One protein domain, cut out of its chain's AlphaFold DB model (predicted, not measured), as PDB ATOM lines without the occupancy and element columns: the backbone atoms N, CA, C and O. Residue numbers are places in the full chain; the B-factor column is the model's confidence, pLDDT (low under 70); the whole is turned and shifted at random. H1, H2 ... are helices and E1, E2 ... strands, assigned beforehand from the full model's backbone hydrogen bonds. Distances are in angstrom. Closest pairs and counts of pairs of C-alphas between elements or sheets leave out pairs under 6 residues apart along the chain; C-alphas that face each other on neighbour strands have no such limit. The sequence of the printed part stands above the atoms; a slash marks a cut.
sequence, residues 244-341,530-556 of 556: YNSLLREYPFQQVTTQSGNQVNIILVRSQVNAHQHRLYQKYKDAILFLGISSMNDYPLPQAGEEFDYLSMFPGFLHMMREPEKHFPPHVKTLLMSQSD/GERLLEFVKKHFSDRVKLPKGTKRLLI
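What this domain is: This is residues 244 to 341 and 530 to 556 of the 556 residues of the protein "Hypothetical protein" of Alexandrium monilatum (UniProt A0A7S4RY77). A strongly twisted five-stranded sheet runs through the middle of the domain, with the longest helix, H4, covering part of one face near E4 and E5. H1 and H2 lie near each other by the E1, E2 and E3 part of the sheet, H3 sits by E3 and E4, and two long loops, residues 294 to 309 and 542 to 556, reach toward the two ends of the longest axis. The printed part has 125 residues, in the order H1 E1 E2 H2 E3 H3 E4 E5 H4; the mixed sheet has the order E1 E2 E3 E4 E5. The class is mixed, helices and strands, with 56 residues in named elements, under half. The whole is compact, with a radius of gyration of the C-alphas of 13.8 A and spans of 44 by 33 by 26 A.

How they stand to each other: Edge strand E1, residues 253 to 258, and E2, residues 263 to 269, form an antiparallel hairpin, with N 254 and O 268 2.8 A apart. E3, residues 289 to 293, is parallel to E2, with N 269 and O 291 2.8 A apart. E4, residues 316 to 319, is parallel to E3, with N 318 and O 292 2.8 A apart. Edge strand E5, residues 333 to 336, is parallel to E4, with N 317 and O 333 2.8 A apart. H4, residues 530 to 541, is on one face, making two layers, helix and sheet, at a height over the sheet of 6.7 A; it lies only just over E4, with 3 of its 12 C-alphas there, and runs slantwise to the strands, at 35 degrees to E4 on the local plane. The closest C-alphas of E5 and H4 are those of Lys 333 and His 540, 7.2 A apart. H2, residues 275 to 284, only grazes the sheet. H1, residues 244 to 247, is close to H2 but not clearly touching, the closest C-alphas being those of Leu 247 and Leu 280, 7.7 A apart. H3, residues 310 to 313, is on the sheet and apart from H4. E2, H2, E3 and E3, H3, E4 are strand-helix-strand units, parallel neighbour strands with a helix between, each with a right-handed crossover. In H2 and H4 every O i to N i+4 pair is within hydrogen-bond range; H1 and H3 are too short for one.

Where its parts are: H1 begins at C-alpha 244, (47.905, 83.066, 63.952), and H4 ends at C-alpha 541, (37.224, 96.203, 70.316). From first to last C-alpha E1 measures 16.9 A, E2 15.5 A, H2 14.5 A and H4 15.5 A.

The domain as a whole: The C-alphas of Gly 305 and Gly 550 are the two farthest apart, at 44.8 A. Residues 342 to 529 are not printed, and C-alphas 341 and 530 are 9.0 A apart across the cut. The links E3 to H3 and E4 to E5 are long. No printed residue has a pLDDT under 70.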
ATOM      1  N   TYR A 244      48.679  83.439  62.765       96.50
ATOM      2  CA  TYR A 244      47.905  83.066  63.952       96.50
ATOM      3  C   TYR A 244      48.274  81.660  64.452       96.50
ATOM      4  O   TYR A 244      48.722  81.498  65.582       96.50
ATOM      5  N   ASN A 245      48.233  80.653  63.576       96.06
ATOM      6  CA  ASN A 245      48.543  79.270  63.954       96.06
ATOM      7  C   ASN A 245      50.021  79.022  64.295       96.06
ATOM      8  O   ASN A 245      50.324  78.075  65.020       96.06
ATOM      9  N   SER A 246      50.958  79.837  63.795       97.69
ATOM     10  CA  SER A 246      52.360  79.729  64.216       97.69
ATOM     11  C   SER A 246      52.579  80.350  65.593       97.69
ATOM     12  O   SER A 246      53.333  79.789  66.383       97.69
ATOM     13  N   LEU A 247      51.867  81.437  65.915       98.25
ATOM     14  CA  LEU A 247      51.873  82.047  67.245       98.25
ATOM     15  C   LEU A 247      51.327  81.091  68.308       98.25
ATOM     16  O   LEU A 247      51.920  80.986  69.372       98.25
ATOM     17  N   LEU A 248      50.277  80.322  68.016       98.19
ATOM     18  CA  LEU A 248      49.716  79.345  68.964       98.19
ATOM     19  C   LEU A 248      50.678  78.210  69.365       98.19
ATOM     20  O   LEU A 248      50.367  77.426  70.260       98.19
ATOM     21  N   ARG A 249      51.846  78.092  68.718       97.69
ATOM     22  CA  ARG A 249      52.912  77.170  69.145       97.69
ATOM     23  C   ARG A 249      53.688  77.700  70.354       97.69
ATOM     24  O   ARG A 249      54.393  76.935  71.006       97.69
ATOM     25  N   GLU A 250      53.562  78.990  70.653       98.12
ATOM     26  CA  GLU A 250      54.155  79.629  71.819       98.12
ATOM     27  C   GLU A 250      53.261  79.426  73.045       98.12
ATOM     28  O   GLU A 250      52.083  79.777  73.043       98.12
ATOM     29  N   TYR A 251      53.840  78.909  74.129       96.50
ATOM     30  CA  TYR A 251      53.113  78.578  75.360       96.50
ATOM     31  C   TYR A 251      52.170  79.677  75.916       96.50
ATOM     32  O   TYR A 251      51.093  79.314  76.412       96.50
ATOM     33  N   PRO A 252      52.522  80.983  75.881       96.94
ATOM     34  CA  PRO A 252      51.661  82.035  76.417       96.94
ATOM     35  C   PRO A 252      50.421  82.324  75.568       96.94
ATOM     36  O   PRO A 252      49.472  82.902  76.092       96.94
ATOM     37  N   PHE A 253      50.431  81.980  74.276       98.19
ATOM     38  CA  PHE A 253      49.403  82.384  73.323       98.19
ATOM     39  C   PHE A 253      48.309  81.320  73.223       98.19
ATOM     40  O   PHE A 253      48.519  80.213  72.736       98.19
ATOM     41  N   GLN A 254      47.120  81.678  73.696       97.81
ATOM     42  CA  GLN A 254      45.926  80.846  73.695       97.81
ATOM     43  C   GLN A 254      44.960  81.349  72.622       97.81
ATOM     44  O   GLN A 254      44.712  82.550  72.500       97.81
ATOM     45  N   GLN A 255      44.409  80.420  71.848       98.00
ATOM     46  CA  GLN A 255      43.435  80.749  70.816       98.00
ATOM     47  C   GLN A 255      42.088  81.161  71.412       98.00
ATOM     48  O   GLN A 255      41.719  80.701  72.491       98.00
ATOM     49  N   VAL A 256      41.331  81.950  70.655       98.31
ATOM     50  CA  VAL A 256      39.899  82.163  70.879       98.31
ATOM     51  C   VAL A 256      39.119  81.596  69.696       98.31
ATOM     52  O   VAL A 256      39.498  81.790  68.535       98.31
ATOM     53  N   THR A 257      38.026  80.895  69.978       96.88
ATOM     54  CA  THR A 257      37.118  80.346  68.963       96.88
ATOM     55  C   THR A 257      35.679  80.790  69.204       96.88
ATOM     56  O   THR A 257      35.324  81.270  70.273       96.88
ATOM     57  N   THR A 258      34.827  80.670  68.196       95.19
ATOM     58  CA  THR A 258      33.370  80.812  68.343       95.19
ATOM     59  C   THR A 258      32.746  79.511  68.856       95.19
ATOM     60  O   THR A 258      33.410  78.475  68.937       95.19
ATOM     61  N   GLN A 259      31.437  79.516  69.126       93.44
ATOM     62  CA  GLN A 259      30.702  78.302  69.500       93.44
ATOM     63  C   GLN A 259      30.748  77.172  68.457       93.44
ATOM     64  O   GLN A 259      30.533  76.021  68.820       93.44
ATOM     65  N   SER A 260      31.001  77.485  67.182       87.44
ATOM     66  CA  SER A 260      31.130  76.496  66.103       87.44
ATOM     67  C   SER A 260      32.565  75.990  65.923       87.44
ATOM     68  O   SER A 260      32.826  75.200  65.023       87.44
ATOM     69  N   GLY A 261      33.509  76.445  66.754       89.69
ATOM     70  CA  GLY A 261      34.921  76.071  66.666       89.69
ATOM     71  C   GLY A 261      35.748  76.928  65.703       89.69
ATOM     72  O   GLY A 261      36.964  76.754  65.643       89.69
ATOM     73  N   ASN A 262      35.141  77.896  65.003       88.25
ATOM     74  CA  ASN A 262      35.883  78.804  64.124       88.25
ATOM     75  C   ASN A 262      36.821  79.694  64.946       88.25
ATOM     76  O   ASN A 262      36.359  80.376  65.861       88.25
ATOM     77  N   GLN A 263      38.113  79.711  64.609       93.94
ATOM     78  CA  GLN A 263      39.075  80.650  65.192       93.94
ATOM     79  C   GLN A 263      38.707  82.090  64.817       93.94
ATOM     80  O   GLN A 263      38.259  82.355  63.702       93.94
ATOM     81  N   VAL A 264      38.923  83.017  65.745       95.31
ATOM     82  CA  VAL A 264      38.767  84.460  65.514       95.31
ATOM     83  C   VAL A 264      40.110  85.153  65.693       95.31
ATOM     84  O   VAL A 264      41.009  84.603  66.322       95.31
ATOM     85  N   ASN A 265      40.279  86.352  65.133       96.69
ATOM     86  CA  ASN A 265      41.567  87.059  65.116       96.69
ATOM     87  C   ASN A 265      41.912  87.718  66.474       96.69
ATOM     88  O   ASN A 265      42.226  88.908  66.553       96.69
ATOM     89  N   ILE A 266      41.805  86.934  67.551       98.38
ATOM     90  CA  ILE A 266      42.020  87.306  68.948       98.38
ATOM     91  C   ILE A 266      42.913  86.247  69.593       98.38
ATOM     92  O   ILE A 266      42.600  85.062  69.531       98.38
ATOM     93  N   ILE A 267      43.992  86.666  70.249       98.69
ATOM     94  CA  ILE A 267      44.856  85.785  71.042       98.69
ATOM     95  C   ILE A 267      44.796  86.228  72.498       98.69
ATOM     96  O   ILE A 267      45.001  87.404  72.804       98.69
ATOM     97  N   LEU A 268      44.559  85.284  73.407       98.56
ATOM     98  CA  LEU A 268      44.729  85.532  74.835       98.56
ATOM     99  C   LEU A 268      46.169  85.236  75.252       98.56
ATOM    100  O   LEU A 268      46.726  84.200  74.891       98.56
ATOM    101  N   VAL A 269      46.765  86.121  76.046       98.06
ATOM    102  CA  VAL A 269      48.088  85.929  76.644       98.06
ATOM    103  C   VAL A 269      47.902  85.502  78.092       98.06
ATOM    104  O   VAL A 269      47.418  86.272  78.919       98.06
ATOM    105  N   ARG A 270      48.228  84.239  78.382       96.19
ATOM    106  CA  ARG A 270      47.910  83.594  79.667       96.19
ATOM    107  C   ARG A 270      49.080  83.527  80.645       96.19
ATOM    108  O   ARG A 270      48.890  83.122  81.785       96.19
ATOM    109  N   SER A 271      50.291  83.847  80.215       95.00
ATOM    110  CA  SER A 271      51.484  83.788  81.059       95.00
ATOM    111  C   SER A 271      52.458  84.886  80.681       95.00
ATOM    112  O   SER A 271      52.298  85.556  79.659       95.00
ATOM    113  N   GLN A 272      53.517  85.009  81.470       92.88
ATOM    114  CA  GLN A 272      54.658  85.821  81.094       92.88
ATOM    115  C   GLN A 272      55.264  85.354  79.772       92.88
ATOM    116  O   GLN A 272      55.217  84.168  79.423       92.88
ATOM    117  N   VAL A 273      55.820  86.316  79.043       93.88
ATOM    118  CA  VAL A 273      56.482  86.125  77.758       93.88
ATOM    119  C   VAL A 273      57.987  86.293  77.932       93.88
ATOM    120  O   VAL A 273      58.454  87.129  78.703       93.88
ATOM    121  N   ASN A 274      58.769  85.518  77.188       93.94
ATOM    122  CA  ASN A 274      60.197  85.791  77.034       93.94
ATOM    123  C   ASN A 274      60.441  86.857  75.944       93.94
ATOM    124  O   ASN A 274      59.525  87.264  75.226       93.94
ATOM    125  N   ALA A 275      61.694  87.284  75.764       95.62
ATOM    126  CA  ALA A 275      62.048  88.308  74.775       95.62
ATOM    127  C   ALA A 275      61.641  87.950  73.328       95.62
ATOM    128  O   ALA A 275      61.291  88.832  72.547       95.62
ATOM    129  N   HIS A 276      61.671  86.666  72.948       97.12
ATOM    130  CA  HIS A 276      61.223  86.209  71.625       97.12
ATOM    131  C   HIS A 276      59.710  86.365  71.457       97.12
ATOM    132  O   HIS A 276      59.253  86.976  70.494       97.12
ATOM    133  N   GLN A 277      58.940  85.903  72.435       97.38
ATOM    134  CA  GLN A 277      57.483  86.018  72.450       97.38
ATOM    135  C   GLN A 277      57.027  87.482  72.519       97.38
ATOM    136  O   GLN A 277      56.081  87.859  71.830       97.38
ATOM    137  N   HIS A 278      57.746  88.335  73.255       97.19
ATOM    138  CA  HIS A 278      57.518  89.778  73.243       97.19
ATOM    139  C   HIS A 278      57.744  90.380  71.846       97.19
ATOM    140  O   HIS A 278      56.913  91.150  71.372       97.19
ATOM    141  N   ARG A 279      58.815  89.995  71.132       97.94
ATOM    142  CA  ARG A 279      59.033  90.433  69.737       97.94
ATOM    143  C   ARG A 279      57.915  89.973  68.802       97.94
ATOM    144  O   ARG A 279      57.508  90.740  67.934       97.94
ATOM    145  N   LEU A 280      57.408  88.750  68.975       98.38
ATOM    146  CA  LEU A 280      56.258  88.261  68.212       98.38
ATOM    147  C   LEU A 280      55.009  89.100  68.492       98.38
ATOM    148  O   LEU A 280      54.359  89.537  67.546       98.38
ATOM    149  N   TYR A 281      54.716  89.384  69.764       97.94
ATOM    150  CA  TYR A 281      53.639  90.296  70.142       97.94
ATOM    151  C   TYR A 281      53.805  91.660  69.461       97.94
ATOM    152  O   TYR A 281      52.924  92.074  68.714       97.94
ATOM    153  N   GLN A 282      54.956  92.321  69.626       97.94
ATOM    154  CA  GLN A 282      55.201  93.648  69.052       97.94
ATOM    155  C   GLN A 282      55.041  93.668  67.529       97.94
ATOM    156  O   GLN A 282      54.522  94.635  66.980       97.94
ATOM    157  N   LYS A 283      55.436  92.590  66.844       98.38
ATOM    158  CA  LYS A 283      55.298  92.467  65.390       98.38
ATOM    159  C   LYS A 283      53.839  92.383  64.924       98.38
ATOM    160  O   LYS A 283      53.539  92.857  63.834       98.38
ATOM    161  N   TYR A 284      52.953  91.750  65.698       97.94
ATOM    162  CA  TYR A 284      51.587  91.434  65.253       97.94
ATOM    163  C   TYR A 284      50.478  92.149  66.033       97.94
ATOM    164  O   TYR A 284      49.314  92.015  65.660       97.94
ATOM    165  N   LYS A 285      50.801  92.914  67.082       96.50
ATOM    166  CA  LYS A 285      49.827  93.543  67.992       96.50
ATOM    167  C   LYS A 285      48.819  94.472  67.325       96.50
ATOM    168  O   LYS A 285      47.751  94.683  67.890       96.50
ATOM    169  N   ASP A 286      49.143  95.020  66.156       94.31
ATOM    170  CA  ASP A 286      48.252  95.911  65.409       94.31
ATOM    171  C   ASP A 286      47.330  95.124  64.461       94.31
ATOM    172  O   ASP A 286      46.211  95.555  64.197       94.31
ATOM    173  N   ALA A 287      47.758  93.934  64.022       94.56
ATOM    174  CA  ALA A 287      47.029  93.068  63.092       94.56
ATOM    175  C   ALA A 287      46.222  91.949  63.775       94.56
ATOM    176  O   ALA A 287      45.330  91.381  63.152       94.56
ATOM    177  N   ILE A 288      46.540  91.604  65.025       96.81
ATOM    178  CA  ILE A 288      45.840  90.609  65.849       96.81
ATOM    179  C   ILE A 288      45.476  91.276  67.172       96.81
ATOM    180  O   ILE A 288      46.309  91.954  67.779       96.81
ATOM    181  N   LEU A 289      44.248  91.072  67.653       98.12
ATOM    182  CA  LEU A 289      43.860  91.559  68.972       98.12
ATOM    183  C   LEU A 289      44.452  90.650  70.056       98.12
ATOM    184  O   LEU A 289      43.954  89.553  70.293       98.12
ATOM    185  N   PHE A 290      45.499  91.109  70.737       98.56
ATOM    186  CA  PHE A 290      46.000  90.445  71.940       98.56
ATOM    187  C   PHE A 290      45.288  90.989  73.178       98.56
ATOM    188  O   PHE A 290      45.244  92.204  73.377       98.56
ATOM    189  N   LEU A 291      44.767  90.098  74.018       98.75
ATOM    190  CA  LEU A 291      44.201  90.427  75.329       98.75
ATOM    191  C   LEU A 291      44.921  89.616  76.404       98.75
ATOM    192  O   LEU A 291      45.261  88.458  76.179       98.75
ATOM    193  N   GLY A 292      45.135  90.184  77.584       98.25
ATOM    194  CA  GLY A 292      45.664  89.413  78.710       98.25
ATOM    195  C   GLY A 292      44.577  88.595  79.414       98.25
ATOM    196  O   GLY A 292      43.409  88.987  79.418       98.25
ATOM    197  N   ILE A 293      44.946  87.463  80.024       98.06
ATOM    198  CA  ILE A 293      44.054  86.678  80.891       98.06
ATOM    199  C   ILE A 293      44.771  86.162  82.140       98.06
ATOM    200  O   ILE A 293      45.806  85.503  82.056       98.06
ATOM    201  N   SER A 294      44.183  86.402  83.314       96.19
ATOM    202  CA  SER A 294      44.624  85.800  84.573       96.19
ATOM    203  C   SER A 294      44.527  84.273  84.484       96.19
ATOM    204  O   SER A 294      43.454  83.726  84.210       96.19
ATOM    205  N   SER A 295      45.646  83.577  84.707       89.88
ATOM    206  CA  SER A 295      45.709  82.118  84.534       89.88
ATOM    207  C   SER A 295      46.586  81.395  85.564       89.88
ATOM    208  O   SER A 295      46.111  80.478  86.228       89.88
ATOM    209  N   MET A 296      47.853  81.784  85.729       82.00
ATOM    210  CA  MET A 296      48.814  81.023  86.528       82.00
ATOM    211  C   MET A 296      49.483  81.916  87.563       82.00
ATOM    212  O   MET A 296      49.959  83.001  87.233       82.00
ATOM    213  N   ASN A 297      49.577  81.404  88.793       87.56
ATOM    214  CA  ASN A 297      50.253  82.059  89.912       87.56
ATOM    215  C   ASN A 297      49.746  83.494  90.076       87.56
ATOM    216  O   ASN A 297      48.543  83.685  90.203       87.56
ATOM    217  N   ASP A 298      50.636  84.482  89.999       91.44
ATOM    218  CA  ASP A 298      50.295  85.887  90.195       91.44
ATOM    219  C   ASP A 298      50.027  86.673  88.898       91.44
ATOM    220  O   ASP A 298      49.749  87.868  88.956       91.44
ATOM    221  N   TYR A 299      50.065  86.035  87.721       92.94
ATOM    222  CA  TYR A 299      49.928  86.731  86.434       92.94
ATOM    223  C   TYR A 299      48.599  87.518  86.337       92.94
ATOM    224  O   TYR A 299      47.523  86.931  86.541       92.94
ATOM    225  N   PRO A 300      48.625  88.824  85.990       93.31
ATOM    226  CA  PRO A 300      49.720  89.590  85.357       93.31
ATOM    227  C   PRO A 300      50.655  90.374  86.287       93.31
ATOM    228  O   PRO A 300      51.414  91.207  85.797       93.31
ATOM    229  N   LEU A 301      50.589  90.189  87.606       90.62
ATOM    230  CA  LEU A 301      51.466  90.932  88.505       90.62
ATOM    231  C   LEU A 301      52.935  90.579  88.224       90.62
ATOM    232  O   LEU A 301      53.254  89.392  88.090       90.62
ATOM    233  N   PRO A 302      53.817  91.591  88.135       82.44
ATOM    234  CA  PRO A 302      55.214  91.367  87.815       82.44
ATOM    235  C   PRO A 302      55.894  90.579  88.933       82.44
ATOM    236  O   PRO A 302      55.694  90.846  90.120       82.44
ATOM    237  N   GLN A 303      56.736  89.625  88.551       81.19
ATOM    238  CA  GLN A 303      57.647  88.967  89.488       81.19
ATOM    239  C   GLN A 303      58.950  89.764  89.624       81.19
ATOM    240  O   GLN A 303      59.316  90.559  88.757       81.19
ATOM    241  N   ALA A 304      59.673  89.557  90.727       76.25
ATOM    242  CA  ALA A 304      60.947  90.231  90.955       76.25
ATOM    243  C   ALA A 304      61.931  89.951  89.803       76.25
ATOM    244  O   ALA A 304      62.275  88.799  89.537       76.25
ATOM    245  N   GLY A 305      62.401  91.014  89.145       77.75
ATOM    246  CA  GLY A 305      63.315  90.924  88.004       77.75
ATOM    247  C   GLY A 305      62.640  90.753  86.640       77.75
ATOM    248  O   GLY A 305      63.350  90.580  85.652       77.75
ATOM    249  N   GLU A 306      61.307  90.806  86.557       79.12
ATOM    250  CA  GLU A 306      60.614  90.879  85.270       79.12
ATOM    251  C   GLU A 306      60.749  92.265  84.630       79.12
ATOM    252  O   GLU A 306      60.691  93.297  85.296       79.12
ATOM    253  N   GLU A 307      60.940  92.268  83.311       82.31
ATOM    254  CA  GLU A 307      61.234  93.466  82.516       82.31
ATOM    255  C   GLU A 307      59.974  94.096  81.896       82.31
ATOM    256  O   GLU A 307      59.970  95.277  81.555       82.31
ATOM    257  N   PHE A 308      58.897  93.318  81.738       88.00
ATOM    258  CA  PHE A 308      57.710  93.734  80.989       88.00
ATOM    259  C   PHE A 308      56.558  94.150  81.907       88.00
ATOM    260  O   PHE A 308      56.183  93.424  82.826       88.00
ATOM    261  N   ASP A 309      55.939  95.289  81.594       92.06
ATOM    262  CA  ASP A 309      54.723  95.757  82.255       92.06
ATOM    263  C   ASP A 309      53.473  95.135  81.614       92.06
ATOM    264  O   ASP A 309      52.853  95.697  80.711       92.06
ATOM    265  N   TYR A 310      53.083  93.952  82.092       94.00
ATOM    266  CA  TYR A 310      51.893  93.249  81.600       94.00
ATOM    267  C   TYR A 310      50.573  93.976  81.881       94.00
ATOM    268  O   TYR A 310      49.576  93.678  81.218       94.00
ATOM    269  N   LEU A 311      50.542  94.905  82.843       94.00
ATOM    270  CA  LEU A 311      49.327  95.633  83.214       94.00
ATOM    271  C   LEU A 311      48.971  96.699  82.178       94.00
ATOM    272  O   LEU A 311      47.792  96.996  82.017       94.00
ATOM    273  N   SER A 312      49.954  97.234  81.449       95.69
ATOM    274  CA  SER A 312      49.746  98.185  80.344       95.69
ATOM    275  C   SER A 312      49.988  97.592  78.951       95.69
ATOM    276  O   SER A 312      49.625  98.198  77.944       95.69
ATOM    277  N   MET A 313      50.576  96.393  78.871       95.50
ATOM    278  CA  MET A 313      50.985  95.776  77.608       95.50
ATOM    279  C   MET A 313      49.829  95.531  76.633       95.50
ATOM    280  O   MET A 313      50.044  95.622  75.425       95.50
ATOM    281  N   PHE A 314      48.631  95.204  77.121       97.56
ATOM    282  CA  PHE A 314      47.480  94.836  76.289       97.56
ATOM    283  C   PHE A 314      46.361  95.874  76.389       97.56
ATOM    284  O   PHE A 314      46.095  96.373  77.478       97.56
ATOM    285  N   PRO A 315      45.622  96.146  75.299       97.94
ATOM    286  CA  PRO A 315      44.502  97.090  75.322       97.94
ATOM    287  C   PRO A 315      43.320  96.607  76.181       97.94
ATOM    288  O   PRO A 315      42.457  97.406  76.552       97.94
ATOM    289  N   GLY A 316      43.263  95.312  76.505       98.44
ATOM    290  CA  GLY A 316      42.292  94.762  77.437       98.44
ATOM    291  C   GLY A 316      42.804  93.545  78.200       98.44
ATOM    292  O   GLY A 316      43.694  92.830  77.732       98.44
ATOM    293  N   PHE A 317      42.224  93.319  79.380       98.44
ATOM    294  CA  PHE A 317      42.646  92.280  80.310       98.44
ATOM    295  C   PHE A 317      41.461  91.609  81.027       98.44
ATOM    296  O   PHE A 317      40.620  92.262  81.653       98.44
ATOM    297  N   LEU A 318      41.428  90.278  80.977       98.31
ATOM    298  CA  LEU A 318      40.528  89.414  81.741       98.31
ATOM    299  C   LEU A 318      41.174  89.144  83.109       98.31
ATOM    300  O   LEU A 318      42.119  88.359  83.205       98.31
ATOM    301  N   HIS A 319      40.741  89.861  84.148       96.56
ATOM    302  CA  HIS A 319      41.435  89.934  85.438       96.56
ATOM    303  C   HIS A 319      40.682  89.239  86.574       96.56
ATOM    304  O   HIS A 319      39.487  88.957  86.491       96.56
ATOM    305  N   MET A 320      41.390  89.055  87.694       95.00
ATOM    306  CA  MET A 320      40.818  88.581  88.961       95.00
ATOM    307  C   MET A 320      41.078  89.496  90.158       95.00
ATOM    308  O   MET A 320      40.705  89.165  91.275       95.00
ATOM    309  N   MET A 321      41.667  90.669  89.937       93.06
ATOM    310  CA  MET A 321      41.910  91.653  90.996       93.06
ATOM    311  C   MET A 321      40.596  92.216  91.552       93.06
ATOM    312  O   MET A 321      39.665  92.465  90.785       93.06
ATOM    313  N   ARG A 322      40.530  92.418  92.875       93.62
ATOM    314  CA  ARG A 322      39.364  93.001  93.565       93.62
ATOM    315  C   ARG A 322      39.157  94.480  93.227       93.62
ATOM    316  O   ARG A 322      38.018  94.911  93.126       93.62
ATOM    317  N   GLU A 323      40.254  95.208  93.038       94.44
ATOM    318  CA  GLU A 323      40.293  96.654  92.777       94.44
ATOM    319  C   GLU A 323      41.116  96.907  91.499       94.44
ATOM    320  O   GLU A 323      42.255  97.376  91.574       94.44
ATOM    321  N   PRO A 324      40.627  96.479  90.316       95.44
ATOM    322  CA  PRO A 324      41.404  96.506  89.074       95.44
ATOM    323  C   PRO A 324      41.945  97.895  88.720       95.44
ATOM    324  O   PRO A 324      43.042  97.991  88.187       95.44
ATOM    325  N   GLU A 325      41.230  98.963  89.053       95.81
ATOM    326  CA  GLU A 325      41.620 100.357  88.834       95.81
ATOM    327  C   GLU A 325      42.892 100.784  89.583       95.81
ATOM    328  O   GLU A 325      43.534 101.754  89.186       95.81
ATOM    329  N   LYS A 326      43.289 100.062  90.639       95.81
ATOM    330  CA  LYS A 326      44.565 100.294  91.338       95.81
ATOM    331  C   LYS A 326      45.765  99.693  90.613       95.81
ATOM    332  O   LYS A 326      46.901 100.033  90.933       95.81
ATOM    333  N   HIS A 327      45.520  98.771  89.686       94.19
ATOM    334  CA  HIS A 327      46.558  97.992  89.020       94.19
ATOM    335  C   HIS A 327      46.632  98.303  87.526       94.19
ATOM    336  O   HIS A 327      47.718  98.477  86.983       94.19
ATOM    337  N   PHE A 328      45.483  98.373  86.858       96.62
ATOM    338  CA  PHE A 328      45.395  98.619  85.430       96.62
ATOM    339  C   PHE A 328      45.267 100.115  85.149       96.62
ATOM    340  O   PHE A 328      44.424 100.787  85.750       96.62
ATOM    341  N   PRO A 329      46.051 100.654  84.204       96.88
ATOM    342  CA  PRO A 329      45.892 102.036  83.794       96.88
ATOM    343  C   PRO A 329      44.538 102.234  83.078       96.88
ATOM    344  O   PRO A 329      44.059 101.317  82.408       96.88
ATOM    345  N   PRO A 330      43.930 103.439  83.121       97.19
ATOM    346  CA  PRO A 330      42.553 103.664  82.648       97.19
ATOM    347  C   PRO A 330      42.275 103.335  81.170       97.19
ATOM    348  O   PRO A 330      41.122 103.164  80.761       97.19
ATOM    349  N   HIS A 331      43.318 103.286  80.338       96.62
ATOM    350  CA  HIS A 331      43.183 102.946  78.923       96.62
ATOM    351  C   HIS A 331      42.962 101.443  78.695       96.62
ATOM    352  O   HIS A 331      42.377 101.075  77.675       96.62
ATOM    353  N   VAL A 332      43.368 100.588  79.640       98.12
ATOM    354  CA  VAL A 332      43.204  99.134  79.555       98.12
ATOM    355  C   VAL A 332      41.791  98.765  79.967       98.12
ATOM    356  O   VAL A 332      41.345  99.051  81.078       98.12
ATOM    357  N   LYS A 333      41.055  98.126  79.058       98.44
ATOM    358  CA  LYS A 333      39.690  97.676  79.345       98.44
ATOM    359  C   LYS A 333      39.738  96.391  80.151       98.44
ATOM    360  O   LYS A 333      40.450  95.459  79.795       98.44
ATOM    361  N   THR A 334      38.975  96.325  81.228       98.44
ATOM    362  CA  THR A 334      39.030  95.209  82.169       98.44
ATOM    363  C   THR A 334      37.708  94.452  82.205       98.44
ATOM    364  O   THR A 334      36.630  95.029  82.059       98.44
ATOM    365  N   LEU A 335      37.794  93.136  82.389       98.38
ATOM    366  CA  LEU A 335      36.649  92.262  82.628       98.38
ATOM    367  C   LEU A 335      37.006  91.249  83.720       98.38
ATOM    368  O   LEU A 335      38.009  90.548  83.608       98.38
ATOM    369  N   LEU A 336      36.172  91.148  84.762       97.88
ATOM    370  CA  LEU A 336      36.358  90.201  85.866       97.88
ATOM    371  C   LEU A 336      36.107  88.753  85.398       97.88
ATOM    372  O   LEU A 336      34.986  88.232  85.467       97.88
ATOM    373  N   MET A 337      37.152  88.094  84.906       97.19
ATOM    374  CA  MET A 337      37.122  86.777  84.265       97.19
ATOM    375  C   MET A 337      38.520  86.153  84.293       97.19
ATOM    376  O   MET A 337      39.508  86.857  84.110       97.19
ATOM    377  N   SER A 338      38.622  84.839  84.488       96.62
ATOM    378  CA  SER A 338      39.886  84.111  84.346       96.62
ATOM    379  C   SER A 338      39.725  82.830  83.546       96.62
ATOM    380  O   SER A 338      38.621  82.446  83.164       96.62
ATOM    381  N   GLN A 339      40.834  82.132  83.299       95.56
ATOM    382  CA  GLN A 339      40.812  80.865  82.566       95.56
ATOM    383  C   GLN A 339      39.909  79.808  83.241       95.56
ATOM    384  O   GLN A 339      39.309  78.957  82.579       95.56
ATOM    385  N   SER A 340      39.775  79.859  84.567       96.12
ATOM    386  CA  SER A 340      38.941  78.932  85.338       96.12
ATOM    387  C   SER A 340      37.450  79.095  85.070       96.12
ATOM    388  O   SER A 340      36.728  78.109  85.231       96.12
ATOM    389  N   ASP A 341      37.004  80.271  84.616       97.31
ATOM    390  CA  ASP A 341      35.612  80.541  84.233       97.31
ATOM    391  C   ASP A 341      35.152  79.640  83.064       97.31
ATOM    392  O   ASP A 341      33.953  79.434  82.885       97.31
ATOM    393  N   GLY A 530      31.698  82.652  77.849       98.38
ATOM    394  CA  GLY A 530      31.902  82.997  76.453       98.38
ATOM    395  C   GLY A 530      30.961  84.079  75.930       98.38
ATOM    396  O   GLY A 530      31.389  84.895  75.114       98.38
ATOM    397  N   GLU A 531      29.714  84.130  76.407       98.38
ATOM    398  CA  GLU A 531      28.780  85.239  76.145       98.38
ATOM    399  C   GLU A 531      29.349  86.560  76.687       98.38
ATOM    400  O   GLU A 531      29.487  87.535  75.948       98.38
ATOM    401  N   ARG A 532      29.808  86.566  77.945       98.56
ATOM    402  CA  ARG A 532      30.427  87.744  78.576       98.56
ATOM    403  C   ARG A 532      31.700  88.201  77.855       98.56
ATOM    404  O   ARG A 532      31.920  89.401  77.694       98.56
ATOM    405  N   LEU A 533      32.544  87.263  77.410       98.75
ATOM    406  CA  LEU A 533      33.748  87.581  76.635       98.75
ATOM    407  C   LEU A 533      33.386  88.198  75.277       98.75
ATOM    408  O   LEU A 533      34.004  89.177  74.860       98.75
ATOM    409  N   LEU A 534      32.366  87.664  74.602       98.44
ATOM    410  CA  LEU A 534      31.859  88.219  73.350       98.44
ATOM    411  C   LEU A 534      31.363  89.658  73.525       98.44
ATOM    412  O   LEU A 534      31.712  90.523  72.723       98.44
ATOM    413  N   GLU A 535      30.550  89.913  74.550       98.56
ATOM    414  CA  GLU A 535      30.035  91.250  74.854       98.56
ATOM    415  C   GLU A 535      31.168  92.236  75.128       98.56
ATOM    416  O   GLU A 535      31.186  93.329  74.563       98.56
ATOM    417  N   PHE A 536      32.152  91.827  75.929       98.69
ATOM    418  CA  PHE A 536      33.336  92.630  76.213       98.69
ATOM    419  C   PHE A 536      34.110  92.985  74.937       98.69
ATOM    420  O   PHE A 536      34.437  94.154  74.720       98.69
ATOM    421  N   VAL A 537      34.340  92.007  74.053       98.50
ATOM    422  CA  VAL A 537      35.019  92.230  72.769       98.50
ATOM    423  C   VAL A 537      34.221  93.168  71.867       98.50
ATOM    424  O   VAL A 537      34.782  94.120  71.334       98.50
ATOM    425  N   LYS A 538      32.909  92.954  71.720       96.81
ATOM    426  CA  LYS A 538      32.046  93.818  70.899       96.81
ATOM    427  C   LYS A 538      32.007  95.254  71.422       96.81
ATOM    428  O   LYS A 538      32.077  96.192  70.629       96.81
ATOM    429  N   LYS A 539      31.913  95.419  72.743       97.75
ATOM    430  CA  LYS A 539      31.816  96.724  73.400       97.75
ATOM    431  C   LYS A 539      33.091  97.549  73.256       97.75
ATOM    432  O   LYS A 539      33.008  98.764  73.123       97.75
ATOM    433  N   HIS A 540      34.256  96.910  73.322       97.69
ATOM    434  CA  HIS A 540      35.524  97.627  73.457       97.69
ATOM    435  C   HIS A 540      36.465  97.519  72.260       97.69
ATOM    436  O   HIS A 540      37.384  98.326  72.171       97.69
ATOM    437  N   PHE A 541      36.265  96.542  71.371       96.50
ATOM    438  CA  PHE A 541      37.224  96.203  70.316       96.50
ATOM    439  C   PHE A 541      36.557  95.867  68.972       96.50
ATOM    440  O   PHE A 541      37.165  95.205  68.129       96.50
ATOM    441  N   SER A 542      35.312  96.298  68.745       92.94
ATOM    442  CA  SER A 542      34.609  96.088  67.466       92.94
ATOM    443  C   SER A 542      35.262  96.815  66.286       92.94
ATOM    444  O   SER A 542      35.112  96.382  65.147       92.94
ATOM    445  N   ASP A 543      36.044  97.859  66.554       90.81
ATOM    446  CA  ASP A 543      36.891  98.574  65.594       90.81
ATOM    447  C   ASP A 543      38.211  97.844  65.279       90.81
ATOM    448  O   ASP A 543      38.965  98.272  64.406       90.81
ATOM    449  N   ARG A 544      38.520  96.758  66.001       91.44
ATOM    450  CA  ARG A 544      39.777  96.005  65.878       91.44
ATOM    451  C   ARG A 544      39.603  94.582  65.374       91.44
ATOM    452  O   ARG A 544      40.531  94.032  64.786       91.44
ATOM    453  N   VAL A 545      38.453  93.965  65.629       92.50
ATOM    454  CA  VAL A 545      38.180  92.589  65.215       92.50
ATOM    455  C   VAL A 545      36.777  92.463  64.643       92.50
ATOM    456  O   VAL A 545      35.791  92.849  65.270       92.50
ATOM    457  N   LYS A 546      36.682  91.849  63.461       91.56
ATOM    458  CA  LYS A 546      35.407  91.376  62.936       91.56
ATOM    459  C   LYS A 546      35.192  89.943  63.381       91.56
ATOM    460  O   LYS A 546      36.003  89.063  63.113       91.56
ATOM    461  N   LEU A 547      34.074  89.711  64.047       92.00
ATOM    462  CA  LEU A 547      33.622  88.366  64.375       92.00
ATOM    463  C   LEU A 547      32.685  87.868  63.269       92.00
ATOM    464  O   LEU A 547      31.946  88.689  62.708       92.00
ATOM    465  N   PRO A 548      32.669  86.554  62.975       87.56
ATOM    466  CA  PRO A 548      31.621  85.967  62.152       87.56
ATOM    467  C   PRO A 548      30.250  86.397  62.680       87.56
ATOM    468  O   PRO A 548      30.020  86.434  63.900       87.56
ATOM    469  N   LYS A 549      29.340  86.755  61.776       84.31
ATOM    470  CA  LYS A 549      27.954  87.031  62.151       84.31
ATOM    471  C   LYS A 549      27.359  85.758  62.809       84.31
ATOM    472  O   LYS A 549      27.925  84.667  62.747       84.31
ATOM    473  N   GLY A 550      26.318  85.918  63.623       85.94
ATOM    474  CA  GLY A 550      25.770  84.805  64.413       85.94
ATOM    475  C   GLY A 550      26.677  84.262  65.536       85.94
ATOM    476  O   GLY A 550      26.273  83.339  66.245       85.94
ATOM    477  N   THR A 551      27.877  84.818  65.771       92.06
ATOM    478  CA  THR A 551      28.679  84.482  66.963       92.06
ATOM    479  C   THR A 551      27.877  84.809  68.226       92.06
ATOM    480  O   THR A 551      27.514  85.969  68.447       92.06
ATOM    481  N   LYS A 552      27.613  83.784  69.048       96.12
ATOM    482  CA  LYS A 552      26.850  83.884  70.308       96.12
ATOM    483  C   LYS A 552      27.752  83.888  71.537       96.12
ATOM    484  O   LYS A 552      27.389  84.464  72.552       96.12
ATOM    485  N   ARG A 553      28.933  83.273  71.435       97.19
ATOM    486  CA  ARG A 553      29.923  83.204  72.516       97.19
ATOM    487  C   ARG A 553      31.325  82.949  71.976       97.19
ATOM    488  O   ARG A 553      31.476  82.376  70.897       97.19
ATOM    489  N   LEU A 554      32.326  83.357  72.750       98.19
ATOM    490  CA  LEU A 554      33.740  83.096  72.494       98.19
ATOM    491  C   LEU A 554      34.284  82.056  73.482       98.19
ATOM    492  O   LEU A 554      34.038  82.148  74.676       98.19
ATOM    493  N   LEU A 555      35.013  81.063  72.990       97.25
ATOM    494  CA  LEU A 555      35.578  79.948  73.746       97.25
ATOM    495  C   LEU A 555      37.110  80.040  73.745       97.25
ATOM    496  O   LEU A 555      37.682  80.647  72.838       97.25
ATOM    497  N   ILE A 556      37.761  79.447  74.751       94.25
ATOM    498  CA  ILE A 556      39.222  79.509  74.947       94.25
ATOM    499  C   ILE A 556      39.853  78.131  75.098       94.25
ATOM    500  O   ILE A 556      39.170  77.221  75.622       94.25
TER     501      ILE A 556